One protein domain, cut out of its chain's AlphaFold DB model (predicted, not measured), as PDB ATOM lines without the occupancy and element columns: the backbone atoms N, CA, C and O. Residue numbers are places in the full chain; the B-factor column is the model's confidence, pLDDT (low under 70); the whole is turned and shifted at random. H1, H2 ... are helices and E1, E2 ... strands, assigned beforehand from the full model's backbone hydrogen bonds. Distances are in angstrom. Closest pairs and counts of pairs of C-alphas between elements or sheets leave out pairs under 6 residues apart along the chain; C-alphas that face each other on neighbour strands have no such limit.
ATOM      1  N   TYR A  13     -25.576 -24.188 -42.237       95.62
ATOM      2  CA  TYR A  13     -26.988 -24.561 -42.230       95.62
ATOM      3  C   TYR A  13     -27.514 -24.736 -43.651       95.62
ATOM      4  O   TYR A  13     -26.977 -24.142 -44.587       95.62
ATOM      5  N   LEU A  14     -28.591 -25.506 -43.794       95.25
ATOM      6  CA  LEU A  14     -29.328 -25.650 -45.044       95.25
ATOM      7  C   LEU A  14     -30.730 -25.055 -44.887       95.25
ATOM      8  O   LEU A  14     -31.596 -25.657 -44.255       95.25
ATOM      9  N   GLY A  15     -30.947 -23.883 -45.482       96.44
ATOM     10  CA  GLY A  15     -32.282 -23.316 -45.666       96.44
ATOM     11  C   GLY A  15     -32.964 -23.950 -46.876       96.44
ATOM     12  O   GLY A  15     -32.500 -23.782 -48.001       96.44
ATOM     13  N   TYR A  16     -34.060 -24.670 -46.654       97.06
ATOM     14  CA  TYR A  16     -34.829 -25.335 -47.703       97.06
ATOM     15  C   TYR A  16     -36.186 -24.657 -47.913       97.06
ATOM     16  O   TYR A  16     -37.090 -24.790 -47.090       97.06
ATOM     17  N   GLN A  17     -36.338 -23.939 -49.026       97.88
ATOM     18  CA  GLN A  17     -37.605 -23.311 -49.403       97.88
ATOM     19  C   GLN A  17     -38.634 -24.383 -49.779       97.88
ATOM     20  O   GLN A  17     -38.394 -25.194 -50.675       97.88
ATOM     21  N   GLN A  18     -39.784 -24.381 -49.107       98.00
ATOM     22  CA  GLN A  18     -40.871 -25.334 -49.342       98.00
ATOM     23  C   GLN A  18     -42.246 -24.661 -49.335       98.00
ATOM     24  O   GLN A  18     -43.209 -25.200 -48.793       98.00
ATOM     25  N   TYR A  19     -42.324 -23.472 -49.925       97.94
ATOM     26  CA  TYR A  19     -43.529 -22.648 -49.931       97.94
ATOM     27  C   TYR A  19     -44.747 -23.424 -50.451       97.94
ATOM     28  O   TYR A  19     -44.655 -24.200 -51.407       97.94
ATOM     29  N   GLY A  20     -45.887 -23.253 -49.784       97.81
ATOM     30  CA  GLY A  20     -47.131 -23.962 -50.087       97.81
ATOM     31  C   GLY A  20     -47.121 -25.447 -49.726       97.81
ATOM     32  O   GLY A  20     -47.920 -26.216 -50.260       97.81
ATOM     33  N   SER A  21     -46.211 -25.880 -48.851       98.00
ATOM     34  CA  SER A  21     -46.120 -27.259 -48.361       98.00
ATOM     35  C   SER A  21     -45.999 -27.322 -46.838       98.00
ATOM     36  O   SER A  21     -45.702 -26.333 -46.178       98.00
ATOM     37  N   ASP A  22     -46.204 -28.515 -46.277       97.94
ATOM     38  CA  ASP A  22     -46.218 -28.752 -44.834       97.94
ATOM     39  C   ASP A  22     -45.091 -29.683 -44.338       97.94
ATOM     40  O   ASP A  22     -44.068 -29.920 -44.992       97.94
ATOM     41  N   ASP A  23     -45.268 -30.212 -43.134       98.06
ATOM     42  CA  ASP A  23     -44.364 -31.133 -42.455       98.06
ATOM     43  C   ASP A  23     -44.093 -32.418 -43.255       98.06
ATOM     44  O   ASP A  23     -42.976 -32.941 -43.225       98.06
ATOM     45  N   THR A  24     -45.033 -32.864 -44.094       98.38
ATOM     46  CA  THR A  24     -44.808 -34.018 -44.977       98.38
ATOM     47  C   THR A  24     -43.700 -33.732 -45.998       98.38
ATOM     48  O   THR A  24     -42.896 -34.610 -46.331       98.38
ATOM     49  N   ARG A  25     -43.627 -32.498 -46.523       98.25
ATOM     50  CA  ARG A  25     -42.528 -32.077 -47.410       98.25
ATOM     51  C   ARG A  25     -41.221 -31.952 -46.637       98.25
ATOM     52  O   ARG A  25     -40.199 -32.389 -47.164       98.25
ATOM     53  N   THR A  26     -41.280 -31.453 -45.406       98.00
ATOM     54  CA  THR A  26     -40.117 -31.327 -44.517       98.00
ATOM     55  C   THR A  26     -39.454 -32.686 -44.295       98.00
ATOM     56  O   THR A  26     -38.257 -32.836 -44.530       98.00
ATOM     57  N   GLN A  27     -40.238 -33.712 -43.944       97.88
ATOM     58  CA  GLN A  27     -39.731 -35.070 -43.733       97.88
ATOM     59  C   GLN A  27     -39.067 -35.653 -44.989       97.88
ATOM     60  O   GLN A  27     -38.004 -36.269 -44.896       97.88
ATOM     61  N   ARG A  28     -39.672 -35.460 -46.172       96.94
ATOM     62  CA  ARG A  28     -39.066 -35.909 -47.438       96.94
ATOM     63  C   ARG A  28     -37.744 -35.197 -47.711       96.94
ATOM     64  O   ARG A  28     -36.772 -35.863 -48.040       96.94
ATOM     65  N   ALA A  29     -37.704 -33.879 -47.528       95.31
ATOM     66  CA  ALA A  29     -36.499 -33.097 -47.763       95.31
ATOM     67  C   ALA A  29     -35.356 -33.547 -46.843       95.31
ATOM     68  O   ALA A  29     -34.264 -33.818 -47.326       95.31
ATOM     69  N   ILE A  30     -35.612 -33.726 -45.544       95.06
ATOM     70  CA  ILE A  30     -34.604 -34.255 -44.611       95.06
ATOM     71  C   ILE A  30     -34.064 -35.603 -45.098       95.06
ATOM     72  O   ILE A  30     -32.850 -35.794 -45.138       95.06
ATOM     73  N   ASN A  31     -34.944 -36.511 -45.532       94.12
ATOM     74  CA  ASN A  31     -34.527 -37.820 -46.032       94.12
ATOM     75  C   ASN A  31     -33.600 -37.700 -47.252       94.12
ATOM     76  O   ASN A  31     -32.583 -38.393 -47.298       94.12
ATOM     77  N   ASP A  32     -33.904 -36.787 -48.179       93.06
ATOM     78  CA  ASP A  32     -33.091 -36.525 -49.374       93.06
ATOM     79  C   ASP A  32     -31.700 -35.957 -49.024       93.06
ATOM     80  O   ASP A  32     -30.734 -36.187 -49.757       93.06
ATOM     81  N   TYR A  33     -31.576 -35.258 -47.888       92.19
ATOM     82  CA  TYR A  33     -30.337 -34.623 -47.426       92.19
ATOM     83  C   TYR A  33     -29.581 -35.388 -46.324       92.19
ATOM     84  O   TYR A  33     -28.501 -34.942 -45.944       92.19
ATOM     85  N   THR A  34     -30.062 -36.552 -45.859       88.50
ATOM     86  CA  THR A  34     -29.469 -37.327 -44.737       88.50
ATOM     87  C   THR A  34     -27.954 -37.561 -44.861       88.50
ATOM     88  O   THR A  34     -27.245 -37.570 -43.862       88.50
ATOM     89  N   ASN A  35     -27.439 -37.736 -46.083       87.69
ATOM     90  CA  ASN A  35     -26.011 -37.996 -46.337       87.69
ATOM     91  C   ASN A  35     -25.201 -36.731 -46.684       87.69
ATOM     92  O   ASN A  35     -24.046 -36.832 -47.088       87.69
ATOM     93  N   VAL A  36     -25.824 -35.557 -46.600       91.06
ATOM     94  CA  VAL A  36     -25.262 -34.266 -47.016       91.06
ATOM     95  C   VAL A  36     -25.154 -33.339 -45.812       91.06
ATOM     96  O   VAL A  36     -24.100 -32.755 -45.580       91.06
ATOM     97  N   ILE A  37     -26.225 -33.211 -45.028       91.44
ATOM     98  CA  ILE A  37     -26.249 -32.379 -43.829       91.44
ATOM     99  C   ILE A  37     -27.106 -33.034 -42.745       91.44
ATOM    100  O   ILE A  37     -28.145 -33.629 -43.025       91.44
ATOM    101  N   GLU A  38     -26.662 -32.913 -41.499       93.44
ATOM    102  CA  GLU A  38     -27.415 -33.362 -40.329       93.44
ATOM    103  C   GLU A  38     -28.721 -32.567 -40.181       93.44
ATOM    104  O   GLU A  38     -28.775 -31.364 -40.472       93.44
ATOM    105  N   LYS A  39     -29.788 -33.222 -39.706       95.19
ATOM    106  CA  LYS A  39     -31.115 -32.597 -39.568       95.19
ATOM    107  C   LYS A  39     -31.109 -31.420 -38.582       95.19
ATOM    108  O   LYS A  39     -31.853 -30.460 -38.760       95.19
ATOM    109  N   GLU A  40     -30.209 -31.440 -37.602       96.31
ATOM    110  CA  GLU A  40     -29.976 -30.398 -36.594       96.31
ATOM    111  C   GLU A  40     -29.432 -29.099 -37.205       96.31
ATOM    112  O   GLU A  40     -29.285 -28.090 -36.518       96.31
ATOM    113  N   ARG A  41     -29.116 -29.116 -38.505       95.81
ATOM    114  CA  ARG A  41     -28.628 -27.980 -39.292       95.81
ATOM    115  C   ARG A  41     -29.566 -27.646 -40.458       95.81
ATOM    116  O   ARG A  41     -29.258 -26.772 -41.270       95.81
ATOM    117  N   PHE A  42     -30.703 -28.334 -40.545       97.00
ATOM    118  CA  PHE A  42     -31.729 -28.143 -41.562       97.00
ATOM    119  C   PHE A  42     -32.779 -27.133 -41.083       97.00
ATOM    120  O   PHE A  42     -33.238 -27.197 -39.942       97.00
ATOM    121  N   MET A  43     -33.171 -26.213 -41.963       97.94
ATOM    122  CA  MET A  43     -34.202 -25.206 -41.717       97.94
ATOM    123  C   MET A  43     -35.248 -25.223 -42.839       97.94
ATOM    124  O   MET A  43     -34.970 -24.694 -43.921       97.94
ATOM    125  N   PRO A  44     -36.451 -25.788 -42.631       98.38
ATOM    126  CA  PRO A  44     -37.555 -25.599 -43.564       98.38
ATOM    127  C   PRO A  44     -37.980 -24.126 -43.642       98.38
ATOM    128  O   PRO A  44     -38.039 -23.420 -42.634       98.38
ATOM    129  N   GLY A  45     -38.296 -23.680 -44.854       98.56
ATOM    130  CA  GLY A  45     -38.711 -22.320 -45.168       98.56
ATOM    131  C   GLY A  45     -40.132 -22.231 -45.686       98.56
ATOM    132  O   GLY A  45     -40.494 -22.958 -46.611       98.56
ATOM    133  N   LEU A  46     -40.898 -21.298 -45.133       98.69
ATOM    134  CA  LEU A  46     -42.239 -20.927 -45.591       98.69
ATOM    135  C   LEU A  46     -42.273 -19.440 -45.956       98.69
ATOM    136  O   LEU A  46     -41.259 -18.754 -45.821       98.69
ATOM    137  N   THR A  47     -43.413 -18.934 -46.415       98.19
ATOM    138  CA  THR A  47     -43.544 -17.523 -46.803       98.19
ATOM    139  C   THR A  47     -44.837 -16.883 -46.329       98.19
ATOM    140  O   THR A  47     -45.891 -17.516 -46.306       98.19
ATOM    141  N   PHE A  48     -44.768 -15.595 -46.013       98.12
ATOM    142  CA  PHE A  48     -45.961 -14.762 -45.915       98.12
ATOM    143  C   PHE A  48     -46.464 -14.339 -47.312       98.12
ATOM    144  O   PHE A  48     -45.724 -14.448 -48.295       98.12
ATOM    145  N   PRO A  49     -47.722 -13.876 -47.431       96.38
ATOM    146  CA  PRO A  49     -48.255 -13.253 -48.644       96.38
ATOM    147  C   PRO A  49     -47.553 -11.934 -49.011       96.38
ATOM    148  O   PRO A  49     -47.739 -10.912 -48.343       96.38
ATOM    149  N   GLU A  50     -46.789 -11.932 -50.104       95.75
ATOM    150  CA  GLU A  50     -46.227 -10.713 -50.707       95.75
ATOM    151  C   GLU A  50     -47.315  -9.862 -51.383       95.75
ATOM    152  O   GLU A  50     -48.335 -10.378 -51.857       95.75
ATOM    153  N   GLU A  51     -47.112  -8.544 -51.425       91.69
ATOM    154  CA  GLU A  51     -47.933  -7.657 -52.243       91.69
ATOM    155  C   GLU A  51     -47.856  -8.054 -53.722       91.69
ATOM    156  O   GLU A  51     -46.818  -8.478 -54.224       91.69
ATOM    157  N   GLN A  52     -48.975  -7.918 -54.434       91.50
ATOM    158  CA  GLN A  52     -49.081  -8.226 -55.865       91.50
ATOM    159  C   GLN A  52     -48.712  -9.678 -56.250       91.50
ATOM    160  O   GLN A  52     -48.509  -9.970 -57.433       91.50
ATOM    161  N   ASP A  53     -48.663 -10.601 -55.283       87.62
ATOM    162  CA  ASP A  53     -48.308 -11.999 -55.530       87.62
ATOM    163  C   ASP A  53     -49.348 -12.735 -56.393       87.62
ATOM    164  O   ASP A  53     -50.567 -12.607 -56.230       87.62
ATOM    165  N   ASN A  54     -48.836 -13.588 -57.281       86.00
ATOM    166  CA  ASN A  54     -49.620 -14.476 -58.136       86.00
ATOM    167  C   ASN A  54     -49.459 -15.965 -57.775       86.00
ATOM    168  O   ASN A  54     -50.235 -16.783 -58.269       86.00
ATOM    169  N   ASN A  55     -48.488 -16.333 -56.931       83.31
ATOM    170  CA  ASN A  55     -48.171 -17.729 -56.616       83.31
ATOM    171  C   ASN A  55     -49.063 -18.324 -55.519       83.31
ATOM    172  O   ASN A  55     -49.371 -19.513 -55.569       83.31
ATOM    173  N   ARG A  56     -49.521 -17.501 -54.565       90.50
ATOM    174  CA  ARG A  56     -50.501 -17.841 -53.519       90.50
ATOM    175  C   ARG A  56     -50.199 -19.155 -52.783       90.50
ATOM    176  O   ARG A  56     -50.898 -20.153 -52.940       90.50
ATOM    177  N   TRP A  57     -49.175 -19.137 -51.937       96.44
ATOM    178  CA  TRP A  57     -48.673 -20.297 -51.189       96.44
ATOM    179  C   TRP A  57     -49.555 -20.727 -50.006       96.44
ATOM    180  O   TRP A  57     -49.638 -21.910 -49.698       96.44
ATOM    181  N   TYR A  58     -50.257 -19.785 -49.369       96.50
ATOM    182  CA  TYR A  58     -51.156 -20.025 -48.221       96.50
ATOM    183  C   TYR A  58     -50.490 -20.650 -46.981       96.50
ATOM    184  O   TYR A  58     -51.153 -21.345 -46.208       96.50
ATOM    185  N   ASP A  59     -49.206 -20.372 -46.742       98.31
ATOM    186  CA  ASP A  59     -48.498 -20.956 -45.598       98.31
ATOM    187  C   ASP A  59     -48.971 -20.412 -44.239       98.31
ATOM    188  O   ASP A  59     -48.933 -21.132 -43.238       98.31
ATOM    189  N   THR A  60     -49.456 -19.166 -44.210       96.56
ATOM    190  CA  THR A  60     -49.876 -18.424 -43.006       96.56
ATOM    191  C   THR A  60     -51.352 -18.030 -43.085       96.56
ATOM    192  O   THR A  60     -51.716 -16.855 -43.110       96.56
ATOM    193  N   LYS A  61     -52.229 -19.030 -43.196       94.56
ATOM    194  CA  LYS A  61     -53.682 -18.842 -43.282       94.56
ATOM    195  C   LYS A  61     -54.362 -19.275 -41.984       94.56
ATOM    196  O   LYS A  61     -54.122 -20.383 -41.517       94.56
ATOM    197  N   GLU A  62     -55.238 -18.433 -41.427       94.31
ATOM    198  CA  GLU A  62     -56.096 -18.847 -40.308       94.31
ATOM    199  C   GLU A  62     -57.111 -19.932 -40.752       94.31
ATOM    200  O   GLU A  62     -57.639 -19.853 -41.870       94.31
ATOM    201  N   PRO A  63     -57.436 -20.923 -39.893       96.38
ATOM    202  CA  PRO A  63     -56.981 -21.081 -38.502       96.38
ATOM    203  C   PRO A  63     -55.507 -21.494 -38.370       96.38
ATOM    204  O   PRO A  63     -55.039 -22.379 -39.094       96.38
ATOM    205  N   TYR A  64     -54.791 -20.876 -37.419       96.94
ATOM    206  CA  TYR A  64     -53.351 -21.072 -37.204       96.94
ATOM    207  C   TYR A  64     -52.994 -22.551 -37.037       96.94
ATOM    208  O   TYR A  64     -52.100 -23.046 -37.713       96.94
ATOM    209  N   GLU A  65     -53.752 -23.291 -36.236       96.50
ATOM    210  CA  GLU A  65     -53.534 -24.697 -35.873       96.50
ATOM    211  C   GLU A  65     -53.646 -25.655 -37.071       96.50
ATOM    212  O   GLU A  65     -53.293 -26.829 -36.977       96.50
ATOM    213  N   THR A  66     -54.135 -25.168 -38.214       97.31
ATOM    214  CA  THR A  66     -54.231 -25.941 -39.463       97.31
ATOM    215  C   THR A  66     -53.287 -25.458 -40.562       97.31
ATOM    216  O   THR A  66     -53.173 -26.111 -41.601       97.31
ATOM    217  N   SER A  67     -52.595 -24.342 -40.330       98.38
ATOM    218  CA  SER A  67     -51.691 -23.708 -41.290       98.38
ATOM    219  C   SER A  67     -50.394 -24.500 -41.491       98.38
ATOM    220  O   SER A  67     -49.976 -25.279 -40.628       98.38
ATOM    221  N   ASN A  68     -49.710 -24.271 -42.616       98.69
ATOM    222  CA  ASN A  68     -48.407 -24.894 -42.860       98.69
ATOM    223  C   ASN A  68     -47.368 -24.410 -41.844       98.69
ATOM    224  O   ASN A  68     -46.581 -25.218 -41.356       98.69
ATOM    225  N   ILE A  69     -47.399 -23.127 -41.466       98.62
ATOM    226  CA  ILE A  69     -46.485 -22.577 -40.459       98.62
ATOM    227  C   ILE A  69     -46.629 -23.265 -39.102       98.62
ATOM    228  O   ILE A  69     -45.610 -23.623 -38.514       98.62
ATOM    229  N   TYR A  70     -47.849 -23.561 -38.645       98.62
ATOM    230  CA  TYR A  70     -48.040 -24.353 -37.428       98.62
ATOM    231  C   TYR A  70     -47.466 -25.763 -37.564       98.62
ATOM    232  O   TYR A  70     -46.687 -26.192 -36.711       98.62
ATOM    233  N   LYS A  71     -47.819 -26.479 -38.640       98.69
ATOM    234  CA  LYS A  71     -47.365 -27.860 -38.863       98.69
ATOM    235  C   LYS A  71     -45.841 -27.951 -38.919       98.69
ATOM    236  O   LYS A  71     -45.250 -28.796 -38.252       98.69
ATOM    237  N   VAL A  72     -45.196 -27.051 -39.661       98.75
ATOM    238  CA  VAL A  72     -43.737 -27.014 -39.818       98.75
ATOM    239  C   VAL A  72     -43.047 -26.578 -38.527       98.75
ATOM    240  O   VAL A  72     -42.051 -27.193 -38.150       98.75
ATOM    241  N   ALA A  73     -43.572 -25.583 -37.805       98.69
ATOM    242  CA  ALA A  73     -43.021 -25.186 -36.509       98.69
ATOM    243  C   ALA A  73     -43.127 -26.328 -35.487       98.69
ATOM    244  O   ALA A  73     -42.159 -26.642 -34.797       98.69
ATOM    245  N   LYS A  74     -44.274 -27.012 -35.427       98.50
ATOM    246  CA  LYS A  74     -44.452 -28.186 -34.567       98.50
ATOM    247  C   LYS A  74     -43.494 -29.315 -34.952       98.50
ATOM    248  O   LYS A  74     -42.813 -29.848 -34.081       98.50
ATOM    249  N   PHE A  75     -43.391 -29.638 -36.240       98.56
ATOM    250  CA  PHE A  75     -42.469 -30.661 -36.730       98.56
ATOM    251  C   PHE A  75     -41.011 -30.328 -36.387       98.56
ATOM    252  O   PHE A  75     -40.265 -31.212 -35.971       98.56
ATOM    253  N   THR A  76     -40.627 -29.053 -36.517       98.56
ATOM    254  CA  THR A  76     -39.300 -28.529 -36.155       98.56
ATOM    255  C   THR A  76     -38.967 -28.834 -34.697       98.56
ATOM    256  O   THR A  76     -37.893 -29.372 -34.426       98.56
ATOM    257  N   ALA A  77     -39.898 -28.562 -33.776       98.31
ATOM    258  CA  ALA A  77     -39.730 -28.870 -32.357       98.31
ATOM    259  C   ALA A  77     -39.664 -30.384 -32.098       98.31
ATOM    260  O   ALA A  77     -38.724 -30.861 -31.463       98.31
ATOM    261  N   ASP A  78     -40.627 -31.143 -32.633       98.25
ATOM    262  CA  ASP A  78     -40.756 -32.587 -32.399       98.25
ATOM    263  C   ASP A  78     -39.538 -33.377 -32.923       98.25
ATOM    264  O   ASP A  78     -39.171 -34.405 -32.354       98.25
ATOM    265  N   HIS A  79     -38.884 -32.893 -33.988       97.69
ATOM    266  CA  HIS A  79     -37.741 -33.560 -34.625       97.69
ATOM    267  C   HIS A  79     -36.385 -32.921 -34.316       97.69
ATOM    268  O   HIS A  79     -35.369 -33.434 -34.798       97.69
ATOM    269  N   GLN A  80     -36.360 -31.857 -33.504       97.25
ATOM    270  CA  GLN A  80     -35.150 -31.123 -33.117       97.25
ATOM    271  C   GLN A  80     -34.348 -30.624 -34.328       97.25
ATOM    272  O   GLN A  80     -33.128 -30.775 -34.394       97.25
ATOM    273  N   LEU A  81     -35.042 -30.053 -35.315       97.69
ATOM    274  CA  LEU A  81     -34.364 -29.355 -36.410       97.69
ATOM    275  C   LEU A  81     -33.714 -28.071 -35.878       97.69
ATOM    276  O   LEU A  81     -34.035 -27.619 -34.777       97.69
ATOM    277  N   TYR A  82     -32.831 -27.447 -36.663       96.94
ATOM    278  CA  TYR A  82     -32.181 -26.204 -36.230       96.94
ATOM    279  C   TYR A  82     -33.196 -25.097 -35.896       96.94
ATOM    280  O   TYR A  82     -33.042 -24.336 -34.942       96.94
ATOM    281  N   GLY A  83     -34.228 -24.998 -36.729       96.69
ATOM    282  CA  GLY A  83     -35.241 -23.959 -36.686       96.69
ATOM    283  C   GLY A  83     -36.008 -23.935 -37.999       96.69
ATOM    284  O   GLY A  83     -35.983 -24.898 -38.756       96.69
ATOM    285  N   MET A  84     -36.652 -22.814 -38.290       97.62
ATOM    286  CA  MET A  84     -37.328 -22.557 -39.560       97.62
ATOM    287  C   MET A  84     -37.053 -21.121 -40.004       97.62
ATOM    288  O   MET A  84     -36.637 -20.297 -39.187       97.62
ATOM    289  N   PHE A  85     -37.310 -20.805 -41.271       98.38
ATOM    290  CA  PHE A  85     -37.276 -19.424 -41.756       98.38
ATOM    291  C   PHE A  85     -38.579 -19.038 -42.458       98.38
ATOM    292  O   PHE A  85     -39.310 -19.887 -42.967       98.38
ATOM    293  N   LEU A  86     -38.863 -17.737 -42.463       98.38
ATOM    294  CA  LEU A  86     -40.030 -17.144 -43.105       98.38
ATOM    295  C   LEU A  86     -39.547 -16.107 -44.114       98.38
ATOM    296  O   LEU A  86     -38.843 -15.162 -43.756       98.38
ATOM    297  N   TYR A  87     -39.882 -16.325 -45.378       98.19
ATOM    298  CA  TYR A  87     -39.688 -15.352 -46.442       98.19
ATOM    299  C   TYR A  87     -40.787 -14.277 -46.390       98.19
ATOM    300  O   TYR A  87     -41.888 -14.540 -45.895       98.19
ATOM    301  N   ALA A  88     -40.451 -13.068 -46.857       97.31
ATOM    302  CA  ALA A  88     -41.284 -11.866 -46.759       97.31
ATOM    303  C   ALA A  88     -41.731 -11.550 -45.316       97.31
ATOM    304  O   ALA A  88     -42.906 -11.343 -45.034       97.31
ATOM    305  N   LEU A  89     -40.788 -11.562 -44.365       97.88
ATOM    306  CA  LEU A  89     -41.058 -11.365 -42.931       97.88
ATOM    307  C   LEU A  89     -41.806 -10.055 -42.618       97.88
ATOM    308  O   LEU A  89     -42.612 -10.009 -41.692       97.88
ATOM    309  N   ASP A  90     -41.562  -8.996 -43.386       96.69
ATOM    310  CA  ASP A  90     -42.260  -7.709 -43.290       96.69
ATOM    311  C   ASP A  90     -43.780  -7.823 -43.523       96.69
ATOM    312  O   ASP A  90     -44.540  -6.958 -43.087       96.69
ATOM    313  N   ARG A  91     -44.227  -8.931 -44.125       96.62
ATOM    314  CA  ARG A  91     -45.623  -9.260 -44.433       96.62
ATOM    315  C   ARG A  91     -46.291 -10.144 -43.371       96.62
ATOM    316  O   ARG A  91     -47.348 -10.725 -43.623       96.62
ATOM    317  N   ASP A  92     -45.715 -10.270 -42.178       97.50
ATOM    318  CA  ASP A  92     -46.331 -11.032 -41.087       97.50
ATOM    319  C   ASP A  92     -47.738 -10.502 -40.752       97.50
ATOM    320  O   ASP A  92     -47.947  -9.300 -40.551       97.50
ATOM    321  N   GLY A  93     -48.711 -11.416 -40.723       94.81
ATOM    322  CA  GLY A  93     -50.124 -11.124 -40.480       94.81
ATOM    323  C   GLY A  93     -50.925 -10.766 -41.732       94.81
ATOM    324  O   GLY A  93     -52.141 -10.616 -41.632       94.81
ATOM    325  N   ARG A  94     -50.285 -10.659 -42.905       95.31
ATOM    326  CA  ARG A  94     -50.966 -10.376 -44.173       95.31
ATOM    327  C   ARG A  94     -51.627 -11.619 -44.762       95.31
ATOM    328  O   ARG A  94     -51.204 -12.754 -44.536       95.31
ATOM    329  N   THR A  95     -52.657 -11.388 -45.564       94.44
ATOM    330  CA  THR A  95     -53.398 -12.397 -46.326       94.44
ATOM    331  C   THR A  95     -53.345 -12.096 -47.831       94.44
ATOM    332  O   THR A  95     -52.701 -11.150 -48.267       94.44
ATOM    333  N   TYR A  96     -54.035 -12.898 -48.647       94.00
ATOM    334  CA  TYR A  96     -54.234 -12.622 -50.080       94.00
ATOM    335  C   TYR A  96     -55.522 -11.834 -50.368       94.00
ATOM    336  O   TYR A  96     -56.049 -11.904 -51.481       94.00
ATOM    337  N   ASN A  97     -56.097 -11.163 -49.366       93.25
ATOM    338  CA  ASN A  97     -57.223 -10.265 -49.607       93.25
ATOM    339  C   ASN A  97     -56.761  -9.035 -50.414       93.25
ATOM    340  O   ASN A  97     -55.568  -8.770 -50.548       93.25
ATOM    341  N   GLU A  98     -57.713  -8.302 -50.986       92.94
ATOM    342  CA  GLU A  98     -57.404  -7.173 -51.870       92.94
ATOM    343  C   GLU A  98     -56.629  -6.053 -51.166       92.94
ATOM    344  O   GLU A  98     -55.740  -5.463 -51.772       92.94
ATOM    345  N   ASP A  99     -56.925  -5.779 -49.896       92.12
ATOM    346  CA  ASP A  99     -56.251  -4.720 -49.146       92.12
ATOM    347  C   ASP A  99     -54.776  -5.064 -48.902       92.12
ATOM    348  O   ASP A  99     -53.882  -4.299 -49.257       92.12
ATOM    349  N   ASP A 100     -54.516  -6.268 -48.396       93.19
ATOM    350  CA  ASP A 100     -53.174  -6.769 -48.140       93.19
ATOM    351  C   ASP A 100     -52.371  -6.881 -49.441       93.19
ATOM    352  O   ASP A 100     -51.204  -6.504 -49.471       93.19
ATOM    353  N   LEU A 101     -52.972  -7.341 -50.543       93.56
ATOM    354  CA  LEU A 101     -52.271  -7.477 -51.825       93.56
ATOM    355  C   LEU A 101     -51.819  -6.147 -52.430       93.56
ATOM    356  O   LEU A 101     -50.899  -6.151 -53.249       93.56
ATOM    357  N   ASN A 102     -52.456  -5.036 -52.067       94.44
ATOM    358  CA  ASN A 102     -52.216  -3.737 -52.695       94.44
ATOM    359  C   ASN A 102     -51.587  -2.701 -51.756       94.44
ATOM    360  O   ASN A 102     -51.251  -1.608 -52.211       94.44
ATOM    361  N   HIS A 103     -51.383  -3.034 -50.478       92.69
ATOM    362  CA  HIS A 103     -50.840  -2.106 -49.494       92.69
ATOM    363  C   HIS A 103     -49.740  -2.734 -48.634       92.69
ATOM    364  O   HIS A 103     -49.759  -3.916 -48.285       92.69
ATOM    365  N   VAL A 104     -48.780  -1.895 -48.249       91.81
ATOM    366  CA  VAL A 104     -47.814  -2.193 -47.191       91.81
ATOM    367  C   VAL A 104     -48.353  -1.581 -45.904       91.81
ATOM    368  O   VAL A 104     -48.534  -0.366 -45.820       91.81
ATOM    369  N   VAL A 105     -48.618  -2.424 -44.909       90.50
ATOM    370  CA  VAL A 105     -49.144  -2.019 -43.599       90.50
ATOM    371  C   VAL A 105     -48.211  -2.498 -42.484       90.50
ATOM    372  O   VAL A 105     -47.466  -3.458 -42.693       90.50
ATOM    373  N   PRO A 106     -48.219  -1.858 -41.301       92.19
ATOM    374  CA  PRO A 106     -47.407  -2.307 -40.176       92.19
ATOM    375  C   PRO A 106     -47.686  -3.764 -39.779       92.19
ATOM    376  O   PRO A 106     -48.808  -4.259 -39.902       92.19
ATOM    377  N   SER A 107     -46.669  -4.421 -39.219       94.62
ATOM    378  CA  SER A 107     -46.791  -5.735 -38.587       94.62
ATOM    379  C   SER A 107     -46.339  -5.687 -37.126       94.62
ATOM    380  O   SER A 107     -45.388  -4.986 -36.778       94.62
ATOM    381  N   ASN A 108     -47.019  -6.450 -36.270       95.81
ATOM    382  CA  ASN A 108     -46.664  -6.674 -34.864       95.81
ATOM    383  C   ASN A 108     -45.905  -8.005 -34.644       95.81
ATOM    384  O   ASN A 108     -45.551  -8.345 -33.504       95.81
ATOM    385  N   PHE A 109     -45.648  -8.741 -35.735       97.44
ATOM    386  CA  PHE A 109     -45.018 -10.061 -35.773       97.44
ATOM    387  C   PHE A 109     -45.761 -11.160 -34.995       97.44
ATOM    388  O   PHE A 109     -45.123 -12.050 -34.420       97.44
ATOM    389  N   LEU A 110     -47.098 -11.105 -34.929       97.88
ATOM    390  CA  LEU A 110     -47.918 -12.109 -34.242       97.88
ATOM    391  C   LEU A 110     -47.588 -13.535 -34.709       97.88
ATOM    392  O   LEU A 110     -47.370 -14.417 -33.870       97.88
ATOM    393  N   TRP A 111     -47.530 -13.782 -36.020       98.25
ATOM    394  CA  TRP A 111     -47.305 -15.133 -36.542       98.25
ATOM    395  C   TRP A 111     -45.891 -15.617 -36.251       98.25
ATOM    396  O   TRP A 111     -45.713 -16.734 -35.771       98.25
ATOM    397  N   THR A 112     -44.892 -14.767 -36.465       98.31
ATOM    398  CA  THR A 112     -43.480 -15.084 -36.241       98.31
ATOM    399  C   THR A 112     -43.204 -15.355 -34.768       98.31
ATOM    400  O   THR A 112     -42.620 -16.386 -34.436       98.31
ATOM    401  N   LYS A 113     -43.669 -14.492 -33.852       98.56
ATOM    402  CA  LYS A 113     -43.515 -14.706 -32.401       98.56
ATOM    403  C   LYS A 113     -44.189 -16.003 -31.955       98.56
ATOM    404  O   LYS A 113     -43.632 -16.742 -31.143       98.56
ATOM    405  N   THR A 114     -45.353 -16.321 -32.522       98.56
ATOM    406  CA  THR A 114     -46.047 -17.586 -32.251       98.56
ATOM    407  C   THR A 114     -45.274 -18.792 -32.789       98.56
ATOM    408  O   THR A 114     -45.087 -19.771 -32.064       98.56
ATOM    409  N   ALA A 115     -44.766 -18.718 -34.019       98.44
ATOM    410  CA  ALA A 115     -43.978 -19.779 -34.632       98.44
ATOM    411  C   ALA A 115     -42.670 -20.030 -33.870       98.44
ATOM    412  O   ALA A 115     -42.288 -21.184 -33.700       98.44
ATOM    413  N   ILE A 116     -42.023 -18.990 -33.331       98.38
ATOM    414  CA  ILE A 116     -40.832 -19.139 -32.480       98.38
ATOM    415  C   ILE A 116     -41.156 -19.951 -31.222       98.38
ATOM    416  O   ILE A 116     -40.415 -20.880 -30.896       98.38
ATOM    417  N   LEU A 117     -42.252 -19.635 -30.520       98.44
ATOM    418  CA  LEU A 117     -42.686 -20.417 -29.356       98.44
ATOM    419  C   LEU A 117     -42.957 -21.873 -29.745       98.44
ATOM    420  O   LEU A 117     -42.476 -22.793 -29.086       98.44
ATOM    421  N   GLN A 118     -43.672 -22.081 -30.850       98.19
ATOM    422  CA  GLN A 118     -44.020 -23.414 -31.330       98.19
ATOM    423  C   GLN A 118     -42.782 -24.236 -31.721       98.19
ATOM    424  O   GLN A 118     -42.654 -25.375 -31.283       98.19
ATOM    425  N   ALA A 119     -41.854 -23.657 -32.488       98.19
ATOM    426  CA  ALA A 119     -40.628 -24.305 -32.959       98.19
ATOM    427  C   ALA A 119     -39.611 -24.567 -31.841       98.19
ATOM    428  O   ALA A 119     -38.799 -25.481 -31.948       98.19
ATOM    429  N   LYS A 120     -39.671 -23.800 -30.747       97.56
ATOM    430  CA  LYS A 120     -38.894 -24.051 -29.525       97.56
ATOM    431  C   LYS A 120     -39.582 -25.020 -28.553       97.56
ATOM    432  O   LYS A 120     -39.019 -25.300 -27.499       97.56
ATOM    433  N   GLY A 121     -40.772 -25.523 -28.886       97.56
ATOM    434  CA  GLY A 121     -41.489 -26.515 -28.082       97.56
ATOM    435  C   GLY A 121     -42.194 -25.959 -26.841       97.56
ATOM    436  O   GLY A 121     -42.439 -26.715 -25.905       97.56
ATOM    437  N   PHE A 122     -42.522 -24.661 -26.805       98.44
ATOM    438  CA  PHE A 122     -43.269 -24.082 -25.684       98.44
ATOM    439  C   PHE A 122     -44.693 -24.638 -25.615       98.44
ATOM    440  O   PHE A 122     -45.430 -24.634 -26.608       98.44
TER     441      PHE A 122
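AT A GLANCE: This is residues 13 to 122 of the 191 residues of the protein "Endo-beta-N-acetylglucosaminidase" of bioreactor metagenome (UniProt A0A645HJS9). A small parallel sheet of three short strands has helices H1 and H2 over one face, and H4 packs side by side with H2; beyond the strands' C-terminal ends, loops and the short helix H3 draw the domain out at one end. The printed part has 110 residues, with named elements in the order E1 H1 E2 H2 E3 H3 H4, and the sheet's order is E1 E2 E3. The class is mixed, helices and strands, with 51 residues, under half, in named elements. The whole is compact, with a radius of gyration of the C-alphas of 13.9 A, and only just elongated, spanning 44 by 29 by 22 A.

HOW THE PARTS SIT: Strand E1, residues 14 to 17, is an edge strand, parallel to the inner strand E2, residues 42 to 47, at 27 degrees; N 43 and O 14 are 2.8 A apart, within hydrogen-bond range. The other edge strand, E3, residues 85 to 87, is parallel to E2 at 30 degrees, with N 87 and O 46 within hydrogen-bond range at 2.8 A. The pairing is staggered: E2 pairs with E1 over residues 42 to 45 and with E3 over 45 to 47. H1, residues 23 to 33, and H2, residues 68 to 79, lie on the same face of the sheet, giving two layers, helices on one face of a sheet. H1 has a height over the sheet of 9.6 A; H2, at 9.9 A, runs along the strands, 6 degrees from E2 on the local plane. E1, H1, E2 and E2, H2, E3 are strand-helix-strand units, two parallel neighbour strands with a helix between, each with a right-handed crossover. H1 and H2 touch, closest at the C-alphas of Asp 23 and Val 72, 4.9 A, at a steep tilt of 53 degrees. H4, residues 110 to 119, touches H2, closest at the C-alphas of Ala 73 and Ala 119, 4.4 A, at a shallow tilt of 24 degrees, the same way; it only grazes the sheet. H3, residues 98 to 102, is not on the sheet and is apart from H4. In H1, H2, H3 and H4 every O i to N i+4 pair is within hydrogen-bond range.

IN THESE COORDINATES: E1 begins at C-alpha 14, (-29.328, -25.650, -45.044). H1 is 15.3 A long, E2 16.7 A and H2 16.0 A. H4, 14.3 A long, ends at C-alpha 119, (-40.628, -24.305, -32.959).

THE WHOLE: The two C-alphas farthest apart, those of Asn 35 and Asp 99, are 45.1 A apart. The link from E2 to H2, residues 48 to 67, is long. The printed part has no cut, its mean pLDDT is 96.0, and no printed residue is under 70.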